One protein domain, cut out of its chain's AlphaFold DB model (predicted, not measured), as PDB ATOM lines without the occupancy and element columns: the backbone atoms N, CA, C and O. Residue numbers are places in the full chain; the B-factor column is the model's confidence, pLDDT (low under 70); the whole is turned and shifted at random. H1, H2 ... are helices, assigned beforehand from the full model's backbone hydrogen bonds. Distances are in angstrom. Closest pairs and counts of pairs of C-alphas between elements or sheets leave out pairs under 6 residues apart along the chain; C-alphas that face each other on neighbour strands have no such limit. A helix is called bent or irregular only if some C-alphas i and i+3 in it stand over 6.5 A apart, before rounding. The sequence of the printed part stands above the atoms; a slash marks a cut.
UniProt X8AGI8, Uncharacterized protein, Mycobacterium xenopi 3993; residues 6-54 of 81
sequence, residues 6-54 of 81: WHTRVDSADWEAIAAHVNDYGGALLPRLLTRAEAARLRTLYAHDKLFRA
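This is residues 6 to 54 of the 81 residues of an uncharacterized protein of Mycobacterium xenopi 3993 (UniProt X8AGI8). An open, elongated chain of three short helices that do not pack on one another: H1 and H2 make a corner at one end, the link of residues 26 to 35 folds back beside H2 and passes H1, and H3 with the tail after it sticks out as an arm. The arm, residues 35 to 41 and 43 to 54, makes much of the length. The printed part has 49 residues, with three named helices in the order H1, H2, H3 and no named strand; its class is all helix. It is only just loose, close to extended, with a radius of gyration of the C-alphas of 14.3 A, and spans 37 by 23 by 17 A.

H1, residues 6 to 11, comes first, and a tight link of 3 residues joins it to H2, residues 15 to 25. H1 and H2 are apart, with no C-alpha of the one within 8 A of the other. A short link of 10 residues joins H2 to H3, residues 36 to 45. H2 and H3 are apart, and H1 and H3 are apart too. Residues 35 to 41, of which 36 to 41 belong to H3, stand free: no C-alpha 8 or more residues away along the chain lies within 10 A of theirs. Residues 43 to 54, of which 43 to 45 belong to H3, stand free as well. In H1 and H2 every O i to N i+4 pair is within hydrogen-bond range; in H3 it is 5 of 6.

H1 runs from Trp 6, C-alpha at (-26.218, -7.269, -13.582), to Asp 11, 8.5 A from first to last C-alpha. H2 runs from Trp 15 to Tyr 25 over 15.0 A; its C-alpha 15 is at (-30.936, 3.930, -22.422) and its C-alpha 25 at (-28.953, 18.517, -19.375). H3 runs from Arg 36 to Leu 45 over 14.8 A, ending with C-alpha 45 at (-13.450, -2.931, -2.263). Its N-to-C direction is (1.00, -0.03, -0.03), nearly along the x axis. No helix is bent or irregular.

The two C-alphas farthest apart are those of Asp 24 and Lys 50, 38.0 A. The C-alphas of the first and last printed residues, Trp 6 and Ala 54, are 23.6 A apart. Without the stretches that stand free, the body has 30 residues and spans 27 by 21 by 10 A. The printed part has no cut, and neither link is long. The mean pLDDT of the printed part is 90.2, and no printed residue is under 70.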
ATOM      1  N   TRP A   6     -26.633  -8.625 -13.230       90.62
ATOM      2  CA  TRP A   6     -26.218  -7.269 -13.582       90.62
ATOM      3  C   TRP A   6     -26.675  -6.890 -14.984       90.62
ATOM      4  O   TRP A   6     -27.161  -5.780 -15.165       90.62
ATOM      5  N   HIS A   7     -26.598  -7.835 -15.923       92.44
ATOM      6  CA  HIS A   7     -27.096  -7.669 -17.286       92.44
ATOM      7  C   HIS A   7     -28.592  -7.346 -17.262       92.44
ATOM      8  O   HIS A   7     -28.993  -6.291 -17.718       92.44
ATOM      9  N   THR A   8     -29.397  -8.144 -16.550       92.06
ATOM     10  CA  THR A   8     -30.847  -7.905 -16.426       92.06
ATOM     11  C   THR A   8     -31.196  -6.522 -15.864       92.06
ATOM     12  O   THR A   8     -32.159  -5.903 -16.302       92.06
ATOM     13  N   ARG A   9     -30.435  -6.018 -14.883       92.62
ATOM     14  CA  ARG A   9     -30.693  -4.688 -14.304       92.62
ATOM     15  C   ARG A   9     -30.297  -3.560 -15.254       92.62
ATOM     16  O   ARG A   9     -31.015  -2.571 -15.331       92.62
ATOM     17  N   VAL A  10     -29.183  -3.711 -15.963       93.00
ATOM     18  CA  VAL A  10     -28.730  -2.758 -16.987       93.00
ATOM     19  C   VAL A  10     -29.716  -2.725 -18.152       93.00
ATOM     20  O   VAL A  10     -30.117  -1.643 -18.563       93.00
ATOM     21  N   ASP A  11     -30.180  -3.886 -18.606       92.56
ATOM     22  CA  ASP A  11     -31.121  -4.014 -19.725       92.56
ATOM     23  C   ASP A  11     -32.514  -3.453 -19.402       92.56
ATOM     24  O   ASP A  11     -33.265  -3.106 -20.303       92.56
ATOM     25  N   SER A  12     -32.873  -3.348 -18.117       91.81
ATOM     26  CA  SER A  12     -34.151  -2.750 -17.697       91.81
ATOM     27  C   SER A  12     -34.198  -1.222 -17.797       91.81
ATOM     28  O   SER A  12     -35.253  -0.634 -17.557       91.81
ATOM     29  N   ALA A  13     -33.072  -0.565 -18.083       93.06
ATOM     30  CA  ALA A  13     -33.011   0.883 -18.207       93.06
ATOM     31  C   ALA A  13     -33.388   1.344 -19.621       93.06
ATOM     32  O   ALA A  13     -32.958   0.756 -20.611       93.06
ATOM     33  N   ASP A  14     -34.136   2.444 -19.709       94.44
ATOM     34  CA  ASP A  14     -34.384   3.141 -20.972       94.44
ATOM     35  C   ASP A  14     -33.151   3.973 -21.354       94.44
ATOM     36  O   ASP A  14     -33.005   5.143 -20.984       94.44
ATOM     37  N   TRP A  15     -32.209   3.324 -22.036       94.56
ATOM     38  CA  TRP A  15     -30.936   3.930 -22.422       94.56
ATOM     39  C   TRP A  15     -31.081   5.058 -23.438       94.56
ATOM     40  O   TRP A  15     -30.235   5.952 -23.458       94.56
ATOM     41  N   GLU A  16     -32.139   5.045 -24.247       96.12
ATOM     42  CA  GLU A  16     -32.408   6.108 -25.212       96.12
ATOM     43  C   GLU A  16     -32.804   7.394 -24.480       96.12
ATOM     44  O   GLU A  16     -32.177   8.439 -24.683       96.12
ATOM     45  N   ALA A  17     -33.743   7.303 -23.533       94.56
ATOM     46  CA  ALA A  17     -34.129   8.439 -22.701       94.56
ATOM     47  C   ALA A  17     -32.964   8.947 -21.836       94.56
ATOM     48  O   ALA A  17     -32.733  10.154 -21.738       94.56
ATOM     49  N   ILE A  18     -32.183   8.043 -21.234       95.25
ATOM     50  CA  ILE A  18     -30.999   8.413 -20.443       95.25
ATOM     51  C   ILE A  18     -29.994   9.186 -21.306       95.25
ATOM     52  O   ILE A  18     -29.495  10.225 -20.871       95.25
ATOM     53  N   ALA A  19     -29.702   8.710 -22.518       95.69
ATOM     54  CA  ALA A  19     -28.766   9.375 -23.419       95.69
ATOM     55  C   ALA A  19     -29.268  10.761 -23.846       95.69
ATOM     56  O   ALA A  19     -28.491  11.717 -23.828       95.69
ATOM     57  N   ALA A  20     -30.561  10.893 -24.158       95.88
ATOM     58  CA  ALA A  20     -31.174  12.183 -24.466       95.88
ATOM     59  C   ALA A  20     -31.030  13.168 -23.294       95.88
ATOM     60  O   ALA A  20     -30.530  14.274 -23.472       95.88
ATOM     61  N   HIS A  21     -31.338  12.735 -22.068       94.75
ATOM     62  CA  HIS A  21     -31.179  13.575 -20.879       94.75
ATOM     63  C   HIS A  21     -29.720  13.990 -20.626       94.75
ATOM     64  O   HIS A  21     -29.464  15.130 -20.242       94.75
ATOM     65  N   VAL A  22     -28.751  13.096 -20.854       95.12
ATOM     66  CA  VAL A  22     -27.326  13.449 -20.757       95.12
ATOM     67  C   VAL A  22     -26.951  14.505 -21.796       95.12
ATOM     68  O   VAL A  22     -26.241  15.447 -21.454       95.12
ATOM     69  N   ASN A  23     -27.430  14.375 -23.032       93.88
ATOM     70  CA  ASN A  23     -27.147  15.343 -24.091       93.88
ATOM     71  C   ASN A  23     -27.781  16.711 -23.806       93.88
ATOM     72  O   ASN A  23     -27.128  17.734 -24.009       93.88
ATOM     73  N   ASP A  24     -29.012  16.729 -23.296       94.81
ATOM     74  CA  ASP A  24     -29.782  17.960 -23.097       94.81
ATOM     75  C   ASP A  24     -29.401  18.697 -21.803       94.81
ATOM     76  O   ASP A  24     -29.321  19.926 -21.778       94.81
ATOM     77  N   TYR A  25     -29.153  17.956 -20.719       92.31
ATOM     78  CA  TYR A  25     -28.953  18.517 -19.375       92.31
ATOM     79  C   TYR A  25     -27.545  18.284 -18.813       92.31
ATOM     80  O   TYR A  25     -27.240  18.733 -17.707       92.31
ATOM     81  N   GLY A  26     -26.682  17.563 -19.532       90.12
ATOM     82  CA  GLY A  26     -25.357  17.165 -19.048       90.12
ATOM     83  C   GLY A  26     -25.382  16.024 -18.023       90.12
ATOM     84  O   GLY A  26     -24.343  15.691 -17.452       90.12
ATOM     85  N   GLY A  27     -26.546  15.418 -17.766       90.56
ATOM     86  CA  GLY A  27     -26.702  14.311 -16.826       90.56
ATOM     87  C   GLY A  27     -28.106  13.707 -16.838       90.56
ATOM     88  O   GLY A  27     -29.076  14.353 -17.218       90.56
ATOM     89  N   ALA A  28     -28.219  12.456 -16.388       93.44
ATOM     90  CA  ALA A  28     -29.484  11.732 -16.323       93.44
ATOM     91  C   ALA A  28     -29.578  10.875 -15.058       93.44
ATOM     92  O   ALA A  28     -28.571  10.404 -14.522       93.44
ATOM     93  N   LEU A  29     -30.806  10.651 -14.593       91.12
ATOM     94  CA  LEU A  29     -31.076   9.726 -13.499       91.12
ATOM     95  C   LEU A  29     -31.192   8.305 -14.045       91.12
ATOM     96  O   LEU A  29     -32.011   8.025 -14.915       91.12
ATOM     97  N   LEU A  30     -30.386   7.403 -13.493       91.56
ATOM     98  CA  LEU A  30     -30.479   5.978 -13.787       91.56
ATOM     99  C   LEU A  30     -31.534   5.305 -12.896       91.56
ATOM    100  O   LEU A  30     -31.724   5.717 -11.744       91.56
ATOM    101  N   PRO A  31     -32.165   4.212 -13.364       89.19
ATOM    102  CA  PRO A  31     -32.924   3.338 -12.483       89.19
ATOM    103  C   PRO A  31     -32.005   2.721 -11.421       89.19
ATOM    104  O   PRO A  31     -30.776   2.744 -11.512       89.19
ATOM    105  N   ARG A  32     -32.596   2.140 -10.374       90.62
ATOM    106  CA  ARG A  32     -31.828   1.581  -9.253       90.62
ATOM    107  C   ARG A  32     -31.096   0.290  -9.653       90.62
ATOM    108  O   ARG A  32     -31.577  -0.809  -9.384       90.62
ATOM    109  N   LEU A  33     -29.900   0.434 -10.223       91.69
ATOM    110  CA  LEU A  33     -29.031  -0.678 -10.634       91.69
ATOM    111  C   LEU A  33     -28.429  -1.436  -9.438       91.69
ATOM    112  O   LEU A  33     -28.216  -2.652  -9.490       91.69
ATOM    113  N   LEU A  34     -28.178  -0.723  -8.337       92.31
ATOM    114  CA  LEU A  34     -27.585  -1.259  -7.114       92.31
ATOM    115  C   LEU A  34     -28.502  -1.018  -5.919       92.31
ATOM    116  O   LEU A  34     -29.012   0.084  -5.704       92.31
ATOM    117  N   THR A  35     -28.681  -2.046  -5.095       92.44
ATOM    118  CA  THR A  35     -29.254  -1.872  -3.756       92.44
ATOM    119  C   THR A  35     -28.250  -1.168  -2.839       92.44
ATOM    120  O   THR A  35     -27.041  -1.196  -3.074       92.44
ATOM    121  N   ARG A  36     -28.730  -0.581  -1.734       92.62
ATOM    122  CA  ARG A  36     -27.849   0.035  -0.723       92.62
ATOM    123  C   ARG A  36     -26.795  -0.936  -0.186       92.62
ATOM    124  O   ARG A  36     -25.650  -0.538  -0.003       92.62
ATOM    125  N   ALA A  37     -27.167  -2.194   0.044       93.75
ATOM    126  CA  ALA A  37     -26.254  -3.210   0.560       93.75
ATOM    127  C   ALA A  37     -25.166  -3.581  -0.463       93.75
ATOM    128  O   ALA A  37     -23.993  -3.679  -0.111       93.75
ATOM    129  N   GLU A  38     -25.533  -3.729  -1.741       93.81
ATOM    130  CA  GLU A  38     -24.566  -3.986  -2.816       93.81
ATOM    131  C   GLU A  38     -23.610  -2.802  -3.000       93.81
ATOM    132  O   GLU A  38     -22.403  -3.010  -3.084       93.81
ATOM    133  N   ALA A  39     -24.121  -1.567  -2.974       92.62
ATOM    134  CA  ALA A  39     -23.293  -0.365  -3.041       92.62
ATOM    135  C   ALA A  39     -22.333  -0.253  -1.842       92.62
ATOM    136  O   ALA A  39     -21.155   0.060  -2.015       92.62
ATOM    137  N   ALA A  40     -22.800  -0.560  -0.627       92.69
ATOM    138  CA  ALA A  40     -21.952  -0.572   0.563       92.69
ATOM    139  C   ALA A  40     -20.834  -1.621   0.460       92.69
ATOM    140  O   ALA A  40     -19.689  -1.324   0.795       92.69
ATOM    141  N   ARG A  41     -21.143  -2.813  -0.063       92.06
ATOM    142  CA  ARG A  41     -20.152  -3.872  -0.293       92.06
ATOM    143  C   ARG A  41     -19.142  -3.502  -1.379       92.06
ATOM    144  O   ARG A  41     -17.965  -3.797  -1.230       92.06
ATOM    145  N   LEU A  42     -19.571  -2.843  -2.454       89.69
ATOM    146  CA  LEU A  42     -18.642  -2.329  -3.465       89.69
ATOM    147  C   LEU A  42     -17.714  -1.269  -2.869       89.69
ATOM    148  O   LEU A  42     -16.520  -1.275  -3.154       89.69
ATOM    149  N   ARG A  43     -18.224  -0.419  -1.967       88.81
ATOM    150  CA  ARG A  43     -17.412   0.609  -1.312       88.81
ATOM    151  C   ARG A  43     -16.240   0.025  -0.519       88.81
ATOM    152  O   ARG A  43     -15.163   0.610  -0.529       88.81
ATOM    153  N   THR A  44     -16.410  -1.126   0.134       89.50
ATOM    154  CA  THR A  44     -15.313  -1.763   0.889       89.50
ATOM    155  C   THR A  44     -14.196  -2.282  -0.017       89.50
ATOM    156  O   THR A  44     -13.074  -2.480   0.444       89.50
ATOM    157  N   LEU A  45     -14.469  -2.497  -1.308       87.69
ATOM    158  CA  LEU A  45     -13.450  -2.931  -2.263       87.69
ATOM    159  C   LEU A  45     -12.451  -1.817  -2.580       87.69
ATOM    160  O   LEU A  45     -11.298  -2.138  -2.828       87.69
ATOM    161  N   TYR A  46     -12.836  -0.537  -2.477       80.12
ATOM    162  CA  TYR A  46     -11.911   0.590  -2.684       80.12
ATOM    163  C   TYR A  46     -10.734   0.613  -1.707       80.12
ATOM    164  O   TYR A  46      -9.706   1.184  -2.031       80.12
ATOM    165  N   ALA A  47     -10.847  -0.025  -0.540       81.75
ATOM    166  CA  ALA A  47      -9.721  -0.166   0.386       81.75
ATOM    167  C   ALA A  47      -8.664  -1.184  -0.093       81.75
ATOM    168  O   ALA A  47      -7.596  -1.299   0.502       81.75
ATOM    169  N   HIS A  48      -8.964  -1.956  -1.140       83.31
ATOM    170  CA  HIS A  48      -8.109  -3.015  -1.659       83.31
ATOM    171  C   HIS A  48      -7.505  -2.593  -3.001       83.31
ATOM    172  O   HIS A  48      -7.930  -3.067  -4.054       83.31
ATOM    173  N   ASP A  49      -6.472  -1.747  -2.964       76.25
ATOM    174  CA  ASP A  49      -5.815  -1.197  -4.165       76.25
ATOM    175  C   ASP A  49      -5.383  -2.266  -5.182       76.25
ATOM    176  O   ASP A  49      -5.410  -2.033  -6.384       76.25
ATOM    177  N   LYS A  50      -5.065  -3.484  -4.722       80.25
ATOM    178  CA  LYS A  50      -4.684  -4.619  -5.583       80.25
ATOM    179  C   LYS A  50      -5.799  -5.102  -6.521       80.25
ATOM    180  O   LYS A  50      -5.508  -5.828  -7.468       80.25
ATOM    181  N   LEU A  51      -7.057  -4.751  -6.250       82.25
ATOM    182  CA  LEU A  51      -8.192  -5.073  -7.122       82.25
ATOM    183  C   LEU A  51      -8.305  -4.111  -8.310       82.25
ATOM    184  O   LEU A  51      -9.016  -4.411  -9.270       82.25
ATOM    185  N   PHE A  52      -7.608  -2.974  -8.265       80.19
ATOM    186  CA  PHE A  52      -7.640  -1.963  -9.308       80.19
ATOM    187  C   PHE A  52      -6.318  -1.950 -10.065       80.19
ATOM    188  O   PHE A  52      -5.233  -1.990  -9.493       80.19
ATOM    189  N   ARG A  53      -6.406  -1.868 -11.394       79.38
ATOM    190  CA  ARG A  53      -5.220  -1.772 -12.254       79.38
ATOM    191  C   ARG A  53      -4.435  -0.477 -12.008       79.38
ATOM    192  O   ARG A  53      -3.224  -0.463 -12.189       79.38
ATOM    193  N   ALA A  54      -5.132   0.597 -11.641       74.44
ATOM    194  CA  ALA A  54      -4.570   1.888 -11.271       74.44
ATOM    195  C   ALA A  54      -5.631   2.719 -10.534       74.44
ATOM    196  O   ALA A  54      -6.812   2.657 -10.881       74.44
TER     197      ALA A  54